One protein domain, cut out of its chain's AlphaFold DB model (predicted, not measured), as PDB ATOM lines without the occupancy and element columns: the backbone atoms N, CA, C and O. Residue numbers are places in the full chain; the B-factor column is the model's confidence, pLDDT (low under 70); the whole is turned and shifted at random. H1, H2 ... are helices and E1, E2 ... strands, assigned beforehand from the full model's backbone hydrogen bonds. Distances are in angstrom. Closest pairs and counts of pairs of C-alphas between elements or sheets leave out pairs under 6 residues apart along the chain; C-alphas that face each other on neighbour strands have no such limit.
ATOM      1  N   ARG A  46     167.269 101.669 210.074       66.81
ATOM      2  CA  ARG A  46     166.609 102.574 209.120       66.81
ATOM      3  C   ARG A  46     165.490 101.875 208.359       66.81
ATOM      4  O   ARG A  46     164.362 102.345 208.393       66.81
ATOM      5  N   SER A  47     165.779 100.711 207.779       79.69
ATOM      6  CA  SER A  47     164.759  99.907 207.094       79.69
ATOM      7  C   SER A  47     163.643  99.455 208.045       79.69
ATOM      8  O   SER A  47     162.477  99.420 207.655       79.69
ATOM      9  N   LYS A  48     163.967  99.180 209.316       87.81
ATOM     10  CA  LYS A  48     162.970  98.848 210.342       87.81
ATOM     11  C   LYS A  48     162.020 100.008 210.647       87.81
ATOM     12  O   LYS A  48     160.819  99.772 210.734       87.81
ATOM     13  N   LEU A  49     162.524 101.236 210.802       89.25
ATOM     14  CA  LEU A  49     161.662 102.401 211.028       89.25
ATOM     15  C   LEU A  49     160.736 102.635 209.831       89.25
ATOM     16  O   LEU A  49     159.536 102.795 210.027       89.25
ATOM     17  N   ASP A  50     161.269 102.579 208.611       90.94
ATOM     18  CA  ASP A  50     160.492 102.800 207.389       90.94
ATOM     19  C   ASP A  50     159.353 101.766 207.262       90.94
ATOM     20  O   ASP A  50     158.195 102.117 207.015       90.94
ATOM     21  N   ASN A  51     159.658 100.491 207.528       92.31
ATOM     22  CA  ASN A  51     158.668  99.414 207.557       92.31
ATOM     23  C   ASN A  51     157.618  99.620 208.653       92.31
ATOM     24  O   ASN A  51     156.428  99.415 208.406       92.31
ATOM     25  N   ASN A  52     158.038 100.045 209.845       94.88
ATOM     26  CA  ASN A  52     157.138 100.323 210.960       94.88
ATOM     27  C   ASN A  52     156.199 101.492 210.650       94.88
ATOM     28  O   ASN A  52     155.007 101.386 210.918       94.88
ATOM     29  N   VAL A  53     156.702 102.577 210.050       95.06
ATOM     30  CA  VAL A  53     155.883 103.739 209.666       95.06
ATOM     31  C   VAL A  53     154.848 103.322 208.630       95.06
ATOM     32  O   VAL A  53     153.663 103.593 208.806       95.06
ATOM     33  N   ASN A  54     155.262 102.615 207.577       94.56
ATOM     34  CA  ASN A  54     154.339 102.169 206.536       94.56
ATOM     35  C   ASN A  54     153.295 101.176 207.079       94.56
ATOM     36  O   ASN A  54     152.123 101.242 206.711       94.56
ATOM     37  N   SER A  55     153.701 100.280 207.984       95.44
ATOM     38  CA  SER A  55     152.789  99.332 208.638       95.44
ATOM     39  C   SER A  55     151.786 100.051 209.534       95.44
ATOM     40  O   SER A  55     150.589  99.803 209.415       95.44
ATOM     41  N   LEU A  56     152.243 100.998 210.360       96.31
ATOM     42  CA  LEU A  56     151.373 101.774 211.233       96.31
ATOM     43  C   LEU A  56     150.387 102.630 210.431       96.31
ATOM     44  O   LEU A  56     149.198 102.602 210.729       96.31
ATOM     45  N   VAL A  57     150.834 103.327 209.379       95.69
ATOM     46  CA  VAL A  57     149.939 104.096 208.493       95.69
ATOM     47  C   VAL A  57     148.835 103.199 207.935       95.69
ATOM     48  O   VAL A  57     147.662 103.552 208.019       95.69
ATOM     49  N   LYS A  58     149.174 102.005 207.436       95.44
ATOM     50  CA  LYS A  58     148.173 101.046 206.945       95.44
ATOM     51  C   LYS A  58     147.221 100.587 208.048       95.44
ATOM     52  O   LYS A  58     146.015 100.602 207.830       95.44
ATOM     53  N   SER A  59     147.737 100.215 209.221       95.75
ATOM     54  CA  SER A  59     146.911  99.791 210.359       95.75
ATOM     55  C   SER A  59     145.925 100.874 210.789       95.75
ATOM     56  O   SER A  59     144.764 100.572 211.047       95.75
ATOM     57  N   LEU A  60     146.364 102.131 210.830       95.56
ATOM     58  CA  LEU A  60     145.524 103.267 211.198       95.56
ATOM     59  C   LEU A  60     144.461 103.557 210.139       95.56
ATOM     60  O   LEU A  60     143.312 103.795 210.493       95.56
ATOM     61  N   ILE A  61     144.804 103.476 208.850       95.12
ATOM     62  CA  ILE A  61     143.827 103.635 207.763       95.12
ATOM     63  C   ILE A  61     142.758 102.546 207.833       95.12
ATOM     64  O   ILE A  61     141.572 102.861 207.746       95.12
ATOM     65  N   CYS A  62     143.160 101.283 208.010       95.31
ATOM     66  CA  CYS A  62     142.210 100.186 208.190       95.31
ATOM     67  C   CYS A  62     141.316 100.441 209.404       95.31
ATOM     68  O   CYS A  62     140.100 100.392 209.282       95.31
ATOM     69  N   TRP A  63     141.901 100.824 210.540       96.00
ATOM     70  CA  TRP A  63     141.135 101.136 211.742       96.00
ATOM     71  C   TRP A  63     140.132 102.279 211.528       96.00
ATOM     72  O   TRP A  63     138.990 102.169 211.970       96.00
ATOM     73  N   CYS A  64     140.507 103.350 210.821       95.38
ATOM     74  CA  CYS A  64     139.600 104.461 210.506       95.38
ATOM     75  C   CYS A  64     138.418 103.999 209.646       95.38
ATOM     76  O   CYS A  64     137.278 104.382 209.899       95.38
ATOM     77  N   LYS A  65     138.677 103.132 208.657       94.25
ATOM     78  CA  LYS A  65     137.637 102.542 207.804       94.25
ATOM     79  C   LYS A  65     136.729 101.593 208.582       94.25
ATOM     80  O   LYS A  65     135.516 101.670 208.438       94.25
ATOM     81  N   ASP A  66     137.284 100.751 209.443       94.69
ATOM     82  CA  ASP A  66     136.506  99.782 210.223       94.69
ATOM     83  C   ASP A  66     135.653 100.462 211.301       94.69
ATOM     84  O   ASP A  66     134.527 100.051 211.576       94.69
ATOM     85  N   SER A  67     136.188 101.513 211.925       93.44
ATOM     86  CA  SER A  67     135.492 102.282 212.961       93.44
ATOM     87  C   SER A  67     134.591 103.385 212.408       93.44
ATOM     88  O   SER A  67     133.825 103.955 213.185       93.44
ATOM     89  N   GLN A  68     134.675 103.674 211.101       94.69
ATOM     90  CA  GLN A  68     134.018 104.810 210.445       94.69
ATOM     91  C   GLN A  68     134.280 106.125 211.200       94.69
ATOM     92  O   GLN A  68     133.373 106.921 211.439       94.69
ATOM     93  N   ALA A  69     135.531 106.327 211.628       93.19
ATOM     94  CA  ALA A  69     135.946 107.474 212.425       93.19
ATOM     95  C   ALA A  69     137.195 108.145 211.826       93.19
ATOM     96  O   ALA A  69     138.098 107.442 211.363       93.19
ATOM     97  N   PRO A  70     137.292 109.490 211.854       93.81
ATOM     98  CA  PRO A  70     138.479 110.187 211.374       93.81
ATOM     99  C   PRO A  70     139.642 110.015 212.356       93.81
ATOM    100  O   PRO A  70     139.445 109.916 213.573       93.81
ATOM    101  N   MET A  71     140.864 109.995 211.836       94.06
ATOM    102  CA  MET A  71     142.067 109.656 212.592       94.06
ATOM    103  C   MET A  71     142.410 110.715 213.645       94.06
ATOM    104  O   MET A  71     142.563 110.403 214.830       94.06
ATOM    105  N   THR A  72     142.524 111.975 213.228       92.12
ATOM    106  CA  THR A  72     142.920 113.098 214.085       92.12
ATOM    107  C   THR A  72     141.983 113.294 215.285       92.12
ATOM    108  O   THR A  72     142.477 113.303 216.420       92.12
ATOM    109  N   PRO A  73     140.645 113.396 215.122       93.69
ATOM    110  CA  PRO A  73     139.738 113.492 216.262       93.69
ATOM    111  C   PRO A  73     139.749 112.223 217.119       93.69
ATOM    112  O   PRO A  73     139.667 112.336 218.338       93.69
ATOM    113  N   SER A  74     139.932 111.033 216.537       94.56
ATOM    114  CA  SER A  74     140.007 109.792 217.317       94.56
ATOM    115  C   SER A  74     141.205 109.762 218.264       94.56
ATOM    116  O   SER A  74     141.058 109.368 219.421       94.56
ATOM    117  N   ILE A  75     142.380 110.219 217.820       93.50
ATOM    118  CA  ILE A  75     143.557 110.357 218.692       93.50
ATOM    119  C   ILE A  75     143.319 111.397 219.780       93.50
ATOM    120  O   ILE A  75     143.632 111.142 220.943       93.50
ATOM    121  N   LYS A  76     142.730 112.544 219.433       94.00
ATOM    122  CA  LYS A  76     142.399 113.578 220.417       94.00
ATOM    123  C   LYS A  76     141.455 113.033 221.494       94.00
ATOM    124  O   LYS A  76     141.783 113.077 222.676       94.00
ATOM    125  N   SER A  77     140.347 112.412 221.090       94.31
ATOM    126  CA  SER A  77     139.393 111.787 222.009       94.31
ATOM    127  C   SER A  77     140.001 110.628 222.800       94.31
ATOM    128  O   SER A  77     139.573 110.364 223.921       94.31
ATOM    129  N   LEU A  78     140.999 109.922 222.256       94.06
ATOM    130  CA  LEU A  78     141.725 108.893 222.997       94.06
ATOM    131  C   LEU A  78     142.530 109.493 224.157       94.06
ATOM    132  O   LEU A  78     142.508 108.933 225.256       94.06
ATOM    133  N   CYS A  79     143.221 110.608 223.910       92.19
ATOM    134  CA  CYS A  79     143.992 111.341 224.915       92.19
ATOM    135  C   CYS A  79     143.089 111.980 225.978       92.19
ATOM    136  O   CYS A  79     143.420 111.961 227.157       92.19
ATOM    137  N   GLU A  80     141.928 112.493 225.569       94.44
ATOM    138  CA  GLU A  80     140.929 113.101 226.458       94.44
ATOM    139  C   GLU A  80     140.088 112.062 227.221       94.44
ATOM    140  O   GLU A  80     139.304 112.415 228.097       94.44
ATOM    141  N   GLY A  81     140.218 110.770 226.895       93.25
ATOM    142  CA  GLY A  81     139.411 109.704 227.496       93.25
ATOM    143  C   GLY A  81     137.950 109.672 227.029       93.25
ATOM    144  O   GLY A  81     137.144 108.951 227.611       93.25
ATOM    145  N   ALA A  82     137.612 110.409 225.972       93.38
ATOM    146  CA  ALA A  82     136.268 110.511 225.402       93.38
ATOM    147  C   ALA A  82     135.968 109.448 224.324       93.38
ATOM    148  O   ALA A  82     134.824 109.301 223.894       93.38
ATOM    149  N   LEU A  83     136.976 108.699 223.860       92.12
ATOM    150  CA  LEU A  83     136.796 107.696 222.808       92.12
ATOM    151  C   LEU A  83     136.085 106.430 223.348       92.12
ATOM    152  O   LEU A  83     136.559 105.850 224.336       92.12
ATOM    153  N   PRO A  84     135.010 105.929 222.695       92.81
ATOM    154  CA  PRO A  84     134.252 104.763 223.158       92.81
ATOM    155  C   PRO A  84     135.142 103.561 223.484       92.81
ATOM    156  O   PRO A  84     136.097 103.284 222.761       92.81
ATOM    157  N   LYS A  85     134.812 102.805 224.540       90.81
ATOM    158  CA  LYS A  85     135.676 101.743 225.109       90.81
ATOM    159  C   LYS A  85     136.211 100.744 224.072       90.81
ATOM    160  O   LYS A  85     137.379 100.369 224.116       90.81
ATOM    161  N   LYS A  86     135.370 100.323 223.122       91.19
ATOM    162  CA  LYS A  86     135.762  99.408 222.034       91.19
ATOM    163  C   LYS A  86     136.812 100.039 221.105       91.19
ATOM    164  O   LYS A  86     137.818  99.406 220.774       91.19
ATOM    165  N   ASN A  87     136.599 101.295 220.723       92.75
ATOM    166  CA  ASN A  87     137.471 102.043 219.817       92.75
ATOM    167  C   ASN A  87     138.781 102.430 220.513       92.75
ATOM    168  O   ASN A  87     139.852 102.268 219.937       92.75
ATOM    169  N   SER A  88     138.729 102.840 221.781       93.88
ATOM    170  CA  SER A  88     139.931 103.151 222.559       93.88
ATOM    171  C   SER A  88     140.788 101.928 222.849       93.88
ATOM    172  O   SER A  88     142.007 102.016 222.735       93.88
ATOM    173  N   SER A  89     140.189 100.777 223.161       94.94
ATOM    174  CA  SER A  89     140.947  99.539 223.374       94.94
ATOM    175  C   SER A  89     141.684  99.084 222.111       94.94
ATOM    176  O   SER A  89     142.870  98.769 222.175       94.94
ATOM    177  N   SER A  90     140.999  99.058 220.965       95.44
ATOM    178  CA  SER A  90     141.599  98.648 219.688       95.44
ATOM    179  C   SER A  90     142.667  99.633 219.207       95.44
ATOM    180  O   SER A  90     143.759  99.206 218.838       95.44
ATOM    181  N   LEU A  91     142.407 100.942 219.292       95.25
ATOM    182  CA  LEU A  91     143.382 101.961 218.903       95.25
ATOM    183  C   LEU A  91     144.624 101.924 219.803       95.25
ATOM    184  O   LEU A  91     145.740 101.921 219.295       95.25
ATOM    185  N   ARG A  92     144.466 101.797 221.130       94.94
ATOM    186  CA  ARG A  92     145.609 101.629 222.050       94.94
ATOM    187  C   ARG A  92     146.437 100.393 221.726       94.94
ATOM    188  O   ARG A  92     147.657 100.478 221.776       94.94
ATOM    189  N   ALA A  93     145.798  99.274 221.384       95.38
ATOM    190  CA  ALA A  93     146.508  98.050 221.025       95.38
ATOM    191  C   ALA A  93     147.373  98.237 219.769       95.38
ATOM    192  O   ALA A  93     148.522  97.801 219.754       95.38
ATOM    193  N   ILE A  94     146.858  98.940 218.752       95.31
ATOM    194  CA  ILE A  94     147.636  99.298 217.557       95.31
ATOM    195  C   ILE A  94     148.821 100.181 217.953       95.31
ATOM    196  O   ILE A  94     149.953  99.873 217.598       95.31
ATOM    197  N   LEU A  95     148.579 101.256 218.708       94.50
ATOM    198  CA  LEU A  95     149.615 102.229 219.062       94.50
ATOM    199  C   LEU A  95     150.714 101.639 219.957       94.50
ATOM    200  O   LEU A  95     151.883 101.964 219.775       94.50
ATOM    201  N   ALA A  96     150.363 100.738 220.877       94.25
ATOM    202  CA  ALA A  96     151.307 100.094 221.792       94.25
ATOM    203  C   ALA A  96     152.324  99.177 221.087       94.25
ATOM    204  O   ALA A  96     153.368  98.870 221.659       94.25
ATOM    205  N   ALA A  97     152.045  98.743 219.853       94.44
ATOM    206  CA  ALA A  97     152.946  97.889 219.081       94.44
ATOM    207  C   ALA A  97     154.131  98.649 218.451       94.44
ATOM    208  O   ALA A  97     155.071  98.021 217.959       94.44
ATOM    209  N   TYR A  98     154.104  99.986 218.450       94.56
ATOM    210  CA  TYR A  98     155.080 100.814 217.746       94.56
ATOM    211  C   TYR A  98     155.813 101.777 218.681       94.56
ATOM    212  O   TYR A  98     155.339 102.145 219.752       94.56
ATOM    213  N   GLN A  99     157.005 102.199 218.257       93.19
ATOM    214  CA  GLN A  99     157.789 103.196 218.983       93.19
ATOM    215  C   GLN A  99     157.140 104.586 218.864       93.19
ATOM    216  O   GLN A  99     156.556 104.887 217.816       93.19
ATOM    217  N   PRO A 100     157.301 105.473 219.867       92.56
ATOM    218  CA  PRO A 100     156.739 106.826 219.830       92.56
ATOM    219  C   PRO A 100     157.112 107.616 218.569       92.56
ATOM    220  O   PRO A 100     156.267 108.291 217.993       92.56
ATOM    221  N   GLU A 101     158.348 107.476 218.082       92.56
ATOM    222  CA  GLU A 101     158.804 108.119 216.841       92.56
ATOM    223  C   GLU A 101     157.969 107.691 215.621       92.56
ATOM    224  O   GLU A 101     157.546 108.528 214.826       92.56
ATOM    225  N   THR A 102     157.675 106.391 215.492       94.19
ATOM    226  CA  THR A 102     156.833 105.858 214.410       94.19
ATOM    227  C   THR A 102     155.431 106.460 214.467       94.19
ATOM    228  O   THR A 102     154.878 106.838 213.433       94.19
ATOM    229  N   PHE A 103     154.874 106.573 215.675       93.50
ATOM    230  CA  PHE A 103     153.568 107.181 215.893       93.50
ATOM    231  C   PHE A 103     153.540 108.656 215.491       93.50
ATOM    232  O   PHE A 103     152.627 109.059 214.775       93.50
ATOM    233  N   LEU A 104     154.543 109.445 215.888       92.75
ATOM    234  CA  LEU A 104     154.613 110.869 215.547       92.75
ATOM    235  C   LEU A 104     154.612 111.091 214.030       92.75
ATOM    236  O   LEU A 104     153.846 111.913 213.532       92.75
ATOM    237  N   ILE A 105     155.410 110.313 213.293       94.12
ATOM    238  CA  ILE A 105     155.481 110.401 211.829       94.12
ATOM    239  C   ILE A 105     154.140 110.011 211.192       94.12
ATOM    240  O   ILE A 105     153.603 110.754 210.372       94.12
ATOM    241  N   ALA A 106     153.582 108.853 211.564       94.81
ATOM    242  CA  ALA A 106     152.328 108.371 210.986       94.81
ATOM    243  C   ALA A 106     151.151 109.316 211.289       94.81
ATOM    244  O   ALA A 106     150.331 109.582 210.410       94.81
ATOM    245  N   SER A 107     151.097 109.851 212.512       93.62
ATOM    246  CA  SER A 107     150.071 110.798 212.949       93.62
ATOM    247  C   SER A 107     150.161 112.130 212.198       93.62
ATOM    248  O   SER A 107     149.135 112.630 211.740       93.62
ATOM    249  N   ASP A 108     151.365 112.681 211.998       94.12
ATOM    250  CA  ASP A 108     151.564 113.919 211.224       94.12
ATOM    251  C   ASP A 108     151.135 113.744 209.759       94.12
ATOM    252  O   ASP A 108     150.413 114.580 209.216       94.12
ATOM    253  N   LEU A 109     151.512 112.624 209.127       94.94
ATOM    254  CA  LEU A 109     151.120 112.317 207.747       94.94
ATOM    255  C   LEU A 109     149.598 112.234 207.582       94.94
ATOM    256  O   LEU A 109     149.044 112.858 206.674       94.94
ATOM    257  N   LEU A 110     148.921 111.480 208.453       94.50
ATOM    258  CA  LEU A 110     147.469 111.300 208.388       94.50
ATOM    259  C   LEU A 110     146.716 112.575 208.773       94.50
ATOM    260  O   LEU A 110     145.745 112.917 208.110       94.50
ATOM    261  N   THR A 111     147.197 113.328 209.762       94.06
ATOM    262  CA  THR A 111     146.584 114.609 210.147       94.06
ATOM    263  C   THR A 111     146.671 115.626 209.018       94.06
ATOM    264  O   THR A 111     145.687 116.288 208.698       94.06
ATOM    265  N   LYS A 112     147.826 115.732 208.350       93.38
ATOM    266  CA  LYS A 112     147.953 116.588 207.166       93.38
ATOM    267  C   LYS A 112     147.013 116.152 206.057       93.38
ATOM    268  O   LYS A 112     146.354 117.003 205.473       93.38
ATOM    269  N   PHE A 113     146.924 114.851 205.788       93.56
ATOM    270  CA  PHE A 113     145.950 114.342 204.829       93.56
ATOM    271  C   PHE A 113     144.527 114.786 205.179       93.56
ATOM    272  O   PHE A 113     143.869 115.377 204.325       93.56
ATOM    273  N   GLU A 114     144.084 114.572 206.421       94.19
ATOM    274  CA  GLU A 114     142.722 114.921 206.831       94.19
ATOM    275  C   GLU A 114     142.445 116.423 206.742       94.19
ATOM    276  O   GLU A 114     141.365 116.820 206.308       94.19
ATOM    277  N   ASN A 115     143.438 117.258 207.047       91.75
ATOM    278  CA  ASN A 115     143.318 118.710 206.929       91.75
ATOM    279  C   ASN A 115     143.165 119.192 205.476       91.75
ATOM    280  O   ASN A 115     142.496 120.196 205.245       91.75
ATOM    281  N   PHE A 116     143.797 118.523 204.504       90.44
ATOM    282  CA  PHE A 116     143.761 118.947 203.096       90.44
ATOM    283  C   PHE A 116     142.631 118.306 202.292       90.44
ATOM    284  O   PHE A 116     142.063 118.955 201.416       90.44
ATOM    285  N   TYR A 117     142.339 117.032 202.548       90.62
ATOM    286  CA  TYR A 117     141.455 116.228 201.702       90.62
ATOM    287  C   TYR A 117     140.158 115.819 202.399       90.62
ATOM    288  O   TYR A 117     139.203 115.463 201.713       90.62
ATOM    289  N   GLY A 118     140.106 115.889 203.731       91.69
ATOM    290  CA  GLY A 118     138.987 115.406 204.534       91.69
ATOM    291  C   GLY A 118     139.241 114.033 205.174       91.69
ATOM    292  O   GLY A 118     140.329 113.468 205.036       91.69
ATOM    293  N   PRO A 119     138.248 113.488 205.897       94.62
ATOM    294  CA  PRO A 119     138.405 112.297 206.731       94.62
ATOM    295  C   PRO A 119     138.943 111.082 205.971       94.62
ATOM    296  O   PRO A 119     138.434 110.722 204.909       94.62
ATOM    297  N   VAL A 120     139.917 110.375 206.556       94.38
ATOM    298  CA  VAL A 120     140.459 109.122 206.001       94.38
ATOM    299  C   VAL A 120     139.387 108.132 205.518       94.38
ATOM    300  O   VAL A 120     139.546 107.641 204.396       94.38
ATOM    301  N   PRO A 121     138.326 107.806 206.290       92.62
ATOM    302  CA  PRO A 121     137.347 106.810 205.849       92.62
ATOM    303  C   PRO A 121     136.605 107.208 204.564       92.62
ATOM    304  O   PRO A 121     136.223 106.321 203.802       92.62
ATOM    305  N   ASP A 122     136.473 108.506 204.288       92.44
ATOM    306  CA  ASP A 122     135.626 109.022 203.210       92.44
ATOM    307  C   ASP A 122     136.396 109.169 201.891       92.44
ATOM    308  O   ASP A 122     135.899 108.854 200.807       92.44
ATOM    309  N   VAL A 123     137.634 109.665 201.973       93.00
ATOM    310  CA  VAL A 123     138.412 110.074 200.792       93.00
ATOM    311  C   VAL A 123     139.615 109.190 200.500       93.00
ATOM    312  O   VAL A 123     140.022 109.117 199.339       93.00
ATOM    313  N   LEU A 124     140.212 108.516 201.487       92.31
ATOM    314  CA  LEU A 124     141.481 107.811 201.286       92.31
ATOM    315  C   LEU A 124     141.275 106.371 200.796       92.31
ATOM    316  O   LEU A 124     140.844 105.487 201.539       92.31
ATOM    317  N   ILE A 125     141.686 106.074 199.559       91.81
ATOM    318  CA  ILE A 125     141.685 104.698 199.038       91.81
ATOM    319  C   ILE A 125     142.906 103.944 199.557       91.81
ATOM    320  O   ILE A 125     142.766 102.893 200.188       91.81
ATOM    321  N   SER A 126     144.098 104.481 199.303       91.25
ATOM    322  CA  SER A 126     145.367 103.845 199.655       91.25
ATOM    323  C   SER A 126     146.432 104.883 199.963       91.25
ATOM    324  O   SER A 126     146.449 105.948 199.346       91.25
ATOM    325  N   ALA A 127     147.367 104.533 200.841       93.69
ATOM    326  CA  ALA A 127     148.532 105.349 201.138       93.69
ATOM    327  C   ALA A 127     149.792 104.490 201.250       93.69
ATOM    328  O   ALA A 127     149.739 103.330 201.669       93.69
ATOM    329  N   GLN A 128     150.928 105.090 200.915       94.00
ATOM    330  CA  GLN A 128     152.245 104.526 201.154       94.00
ATOM    331  C   GLN A 128     153.154 105.601 201.736       94.00
ATOM    332  O   GLN A 128     153.388 106.632 201.106       94.00
ATOM    333  N   ALA A 129     153.687 105.344 202.929       93.62
ATOM    334  CA  ALA A 129     154.735 106.175 203.496       93.62
ATOM    335  C   ALA A 129     156.086 105.778 202.889       93.62
ATOM    336  O   ALA A 129     156.454 104.601 202.877       93.62
ATOM    337  N   VAL A 130     156.815 106.764 202.380       91.31
ATOM    338  CA  VAL A 130     158.135 106.622 201.772       91.31
ATOM    339  C   VAL A 130     159.061 107.636 202.419       91.31
ATOM    340  O   VAL A 130     158.678 108.772 202.696       91.31
ATOM    341  N   ARG A 131     160.297 107.231 202.681       88.81
ATOM    342  CA  ARG A 131     161.297 108.132 203.238       88.81
ATOM    343  C   ARG A 131     161.820 109.093 202.172       88.81
ATOM    344  O   ARG A 131     162.027 108.712 201.025       88.81
ATOM    345  N   SER A 132     162.054 110.332 202.574       87.31
ATOM    346  CA  SER A 132     162.675 111.390 201.779       87.31
ATOM    347  C   SER A 132     163.893 111.944 202.526       87.31
ATOM    348  O   SER A 132     164.068 111.697 203.720       87.31
ATOM    349  N   ASN A 133     164.732 112.726 201.843       82.19
ATOM    350  CA  ASN A 133     165.883 113.400 202.457       82.19
ATOM    351  C   ASN A 133     165.468 114.301 203.634       82.19
ATOM    352  O   ASN A 133     166.221 114.448 204.591       82.19
ATOM    353  N   ASN A 134     164.246 114.842 203.580       82.50
ATOM    354  CA  ASN A 134     163.701 115.786 204.557       82.50
ATOM    355  C   ASN A 134     162.637 115.157 205.479       82.50
ATOM    356  O   ASN A 134     161.760 115.865 205.963       82.50
ATOM    357  N   GLY A 135     162.664 113.836 205.685       88.25
ATOM    358  CA  GLY A 135     161.714 113.139 206.560       88.25
ATOM    359  C   GLY A 135     160.915 112.072 205.821       88.25
ATOM    360  O   GLY A 135     161.496 111.191 205.195       88.25
ATOM    361  N   TYR A 136     159.587 112.132 205.898       92.31
ATOM    362  CA  TYR A 136     158.700 111.171 205.236       92.31
ATOM    363  C   TYR A 136     157.740 111.874 204.294       92.31
ATOM    364  O   TYR A 136     157.306 112.989 204.555       92.31
ATOM    365  N   ILE A 137     157.383 111.199 203.214       93.69
ATOM    366  CA  ILE A 137     156.282 111.570 202.338       93.69
ATOM    367  C   ILE A 137     155.258 110.442 202.340       93.69
ATOM    368  O   ILE A 137     155.614 109.268 202.390       93.69
ATOM    369  N   MET A 138     153.983 110.783 202.276       94.25
ATOM    370  CA  MET A 138     152.901 109.835 202.085       94.25
ATOM    371  C   MET A 138     152.334 110.033 200.691       94.25
ATOM    372  O   MET A 138     151.745 111.071 200.398       94.25
ATOM    373  N   ILE A 139     152.533 109.038 199.835       93.94
ATOM    374  CA  ILE A 139     151.915 108.981 198.515       93.94
ATOM    375  C   ILE A 139     150.510 108.436 198.724       93.94
ATOM    376  O   ILE A 139     150.352 107.308 199.196       93.94
ATOM    377  N   VAL A 140     149.495 109.230 198.407       94.06
ATOM    378  CA  VAL A 140     148.091 108.859 198.599       94.06
ATOM    379  C   VAL A 140     147.362 108.758 197.274       94.06
ATOM    380  O   VAL A 140     147.680 109.469 196.323       94.06
ATOM    381  N   ARG A 141     146.356 107.885 197.240       93.88
ATOM    382  CA  ARG A 141     145.323 107.839 196.208       93.88
ATOM    383  C   ARG A 141     143.978 108.101 196.865       93.88
ATOM    384  O   ARG A 141     143.601 107.381 197.794       93.88
ATOM    385  N   THR A 142     143.261 109.094 196.366       92.50
ATOM    386  CA  THR A 142     141.936 109.475 196.861       92.50
ATOM    387  C   THR A 142     140.818 108.939 195.971       92.50
ATOM    388  O   THR A 142     141.048 108.552 194.824       92.50
ATOM    389  N   SER A 143     139.592 108.920 196.497       90.06
ATOM    390  CA  SER A 143     138.386 108.445 195.800       90.06
ATOM    391  C   SER A 143     138.079 109.192 194.500       90.06
ATOM    392  O   SER A 143     137.560 108.598 193.562       90.06
ATOM    393  N   ASN A 144     138.491 110.455 194.394       87.31
ATOM    394  CA  ASN A 144     138.385 111.259 193.172       87.31
ATOM    395  C   ASN A 144     139.480 110.967 192.118       87.31
ATOM    396  O   ASN A 144     139.584 111.693 191.133       87.31
ATOM    397  N   GLY A 145     140.331 109.956 192.328       84.12
ATOM    398  CA  GLY A 145     141.404 109.573 191.404       84.12
ATOM    399  C   GLY A 145     142.700 110.382 191.527       84.12
ATOM    400  O   GLY A 145     143.657 110.093 190.809       84.12
ATOM    401  N   THR A 146     142.779 111.355 192.442       85.62
ATOM    402  CA  THR A 146     143.997 112.156 192.645       85.62
ATOM    403  C   THR A 146     145.102 111.310 193.274       85.62
ATOM    404  O   THR A 146     144.872 110.570 194.234       85.62
ATOM    405  N   VAL A 147     146.321 111.449 192.746       88.31
ATOM    406  CA  VAL A 147     147.545 110.928 193.361       88.31
ATOM    407  C   VAL A 147     148.422 112.105 193.760       88.31
ATOM    408  O   VAL A 147     148.740 112.953 192.933       88.31
ATOM    409  N   THR A 148     148.794 112.174 195.033       89.25
ATOM    410  CA  THR A 148     149.532 113.311 195.603       89.25
ATOM    411  C   THR A 148     150.482 112.844 196.700       89.25
ATOM    412  O   THR A 148     150.331 111.745 197.239       89.25
ATOM    413  N   ALA A 149     151.484 113.664 197.007       88.38
ATOM    414  CA  ALA A 149     152.477 113.400 198.038       88.38
ATOM    415  C   ALA A 149     152.322 114.400 199.190       88.38
ATOM    416  O   ALA A 149     152.340 115.611 198.981       88.38
ATOM    417  N   ILE A 150     152.203 113.886 200.413       87.12
ATOM    418  CA  ILE A 150     152.036 114.675 201.638       87.12
ATOM    419  C   ILE A 150     153.290 114.531 202.482       87.12
ATOM    420  O   ILE A 150     153.635 113.426 202.884       87.12
ATOM    421  N   GLN A 151     153.981 115.629 202.764       85.56
ATOM    422  CA  GLN A 151     155.237 115.584 203.507       85.56
ATOM    423  C   GLN A 151     155.025 115.699 205.024       85.56
ATOM    424  O   GLN A 151     154.324 116.593 205.505       85.56
ATOM    425  N   SER A 152     155.683 114.826 205.785       79.00
ATOM    426  CA  SER A 152     155.837 114.939 207.233       79.00
ATOM    427  C   SER A 152     156.971 115.904 207.575       79.00
ATOM    428  O   SER A 152     158.053 115.787 207.007       79.00
ATOM    429  N   GLY A 153     156.727 116.840 208.497       64.25
ATOM    430  CA  GLY A 153     157.657 117.930 208.822       64.25
ATOM    431  C   GLY A 153     157.826 118.975 207.705       64.25
ATOM    432  O   GLY A 153     158.119 118.655 206.557       64.25
TER     433      GLY A 153
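What this domain is: This is residues 46 to 153 of the 156 residues of an uncharacterized protein of Burkholderiaceae bacterium (UniProt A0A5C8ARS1). A strongly twisted sheet of three strands has one face covered by two long helices, H1 and H4, that cross each other at a steep angle; its other face is bare. On the side of these helices away from the sheet, H2 and H3 make the far end of the domain, while short H5 leads straight into E1. The printed part has 108 residues with five named helices followed by three named strands, H1 H2 H3 H4 H5 E1 E2 E3; the sheet's order is E1, E2, E3, all antiparallel, and the class is mixed, helices and strands. The whole is compact, with a radius of gyration of the C-alphas of 13.1 A, and spans 38 by 33 by 19 A.

How they stand to each other: E1, residues 124 to 132, E2, residues 135 to 142, and E3, residues 147 to 152, form a meander, each strand the antiparallel neighbour of the one before. In the hairpin E1 and E2, N 128 and O 139 are 2.9 A apart, within hydrogen-bond range; in the hairpin E2 and E3, N 138 and O 150 are 2.7 A apart. H1, residues 46 to 67, and H4, residues 100 to 117, lie on the same face of the sheet, two layers, helices over one face. H1 lies over E1 at a height over the sheet of 9.0 A, along the strands at 16 degrees on the local plane. H4 is on the sheet too; its closest C-alpha pair with E3 is Leu 109 and Ser 152, 5.4 A. H1 and H4 touch, at Val 53 and Thr 102 with C-alphas 5.3 A apart, at a steep tilt of 51 degrees, the same way. H1 is the hub, touching four helices. H3, residues 85 to 96, touches it at a shallow tilt of 9 degrees, opposite ways, the closest C-alphas being Ser 67 and Asn 87, 7.1 A. H2, residues 71 to 79, touches H4 at Thr 72 and Thr 111, C-alphas 5.6 A apart, and only just touches H1, with 3 pairs of C-alphas within 8 A. H5, residues 120 to 123, only grazes the sheet and touches H1 at Lys 65 and Pro 121, C-alphas 4.7 A apart; it touches H4 only at the corner. Helix packing is mostly crossed. H2 and H3 are apart from the three strands. In H1, H2, H3 and H4 every O i to N i+4 pair is within hydrogen-bond range; H5 is too short for one.

Where its parts are: E1 is 21.5 A long, E2 22.3 A and E3 16.7 A, ending at C-alpha 152 (155.837, 114.939, 207.233). H1, 31.4 A, begins at C-alpha 46 (166.609, 102.574, 209.120); H4 is 25.5 A, H3 16.1 A, H2 12.6 A and H5 5.7 A.

The domain as a whole: The C-alphas of Lys 85 and Asn 133, the two farthest apart, are 39.5 A apart. The printed part has no cut, and its links between named elements are tight. The mean pLDDT of the printed part is 91.9; residues 46 and 153 are under 70.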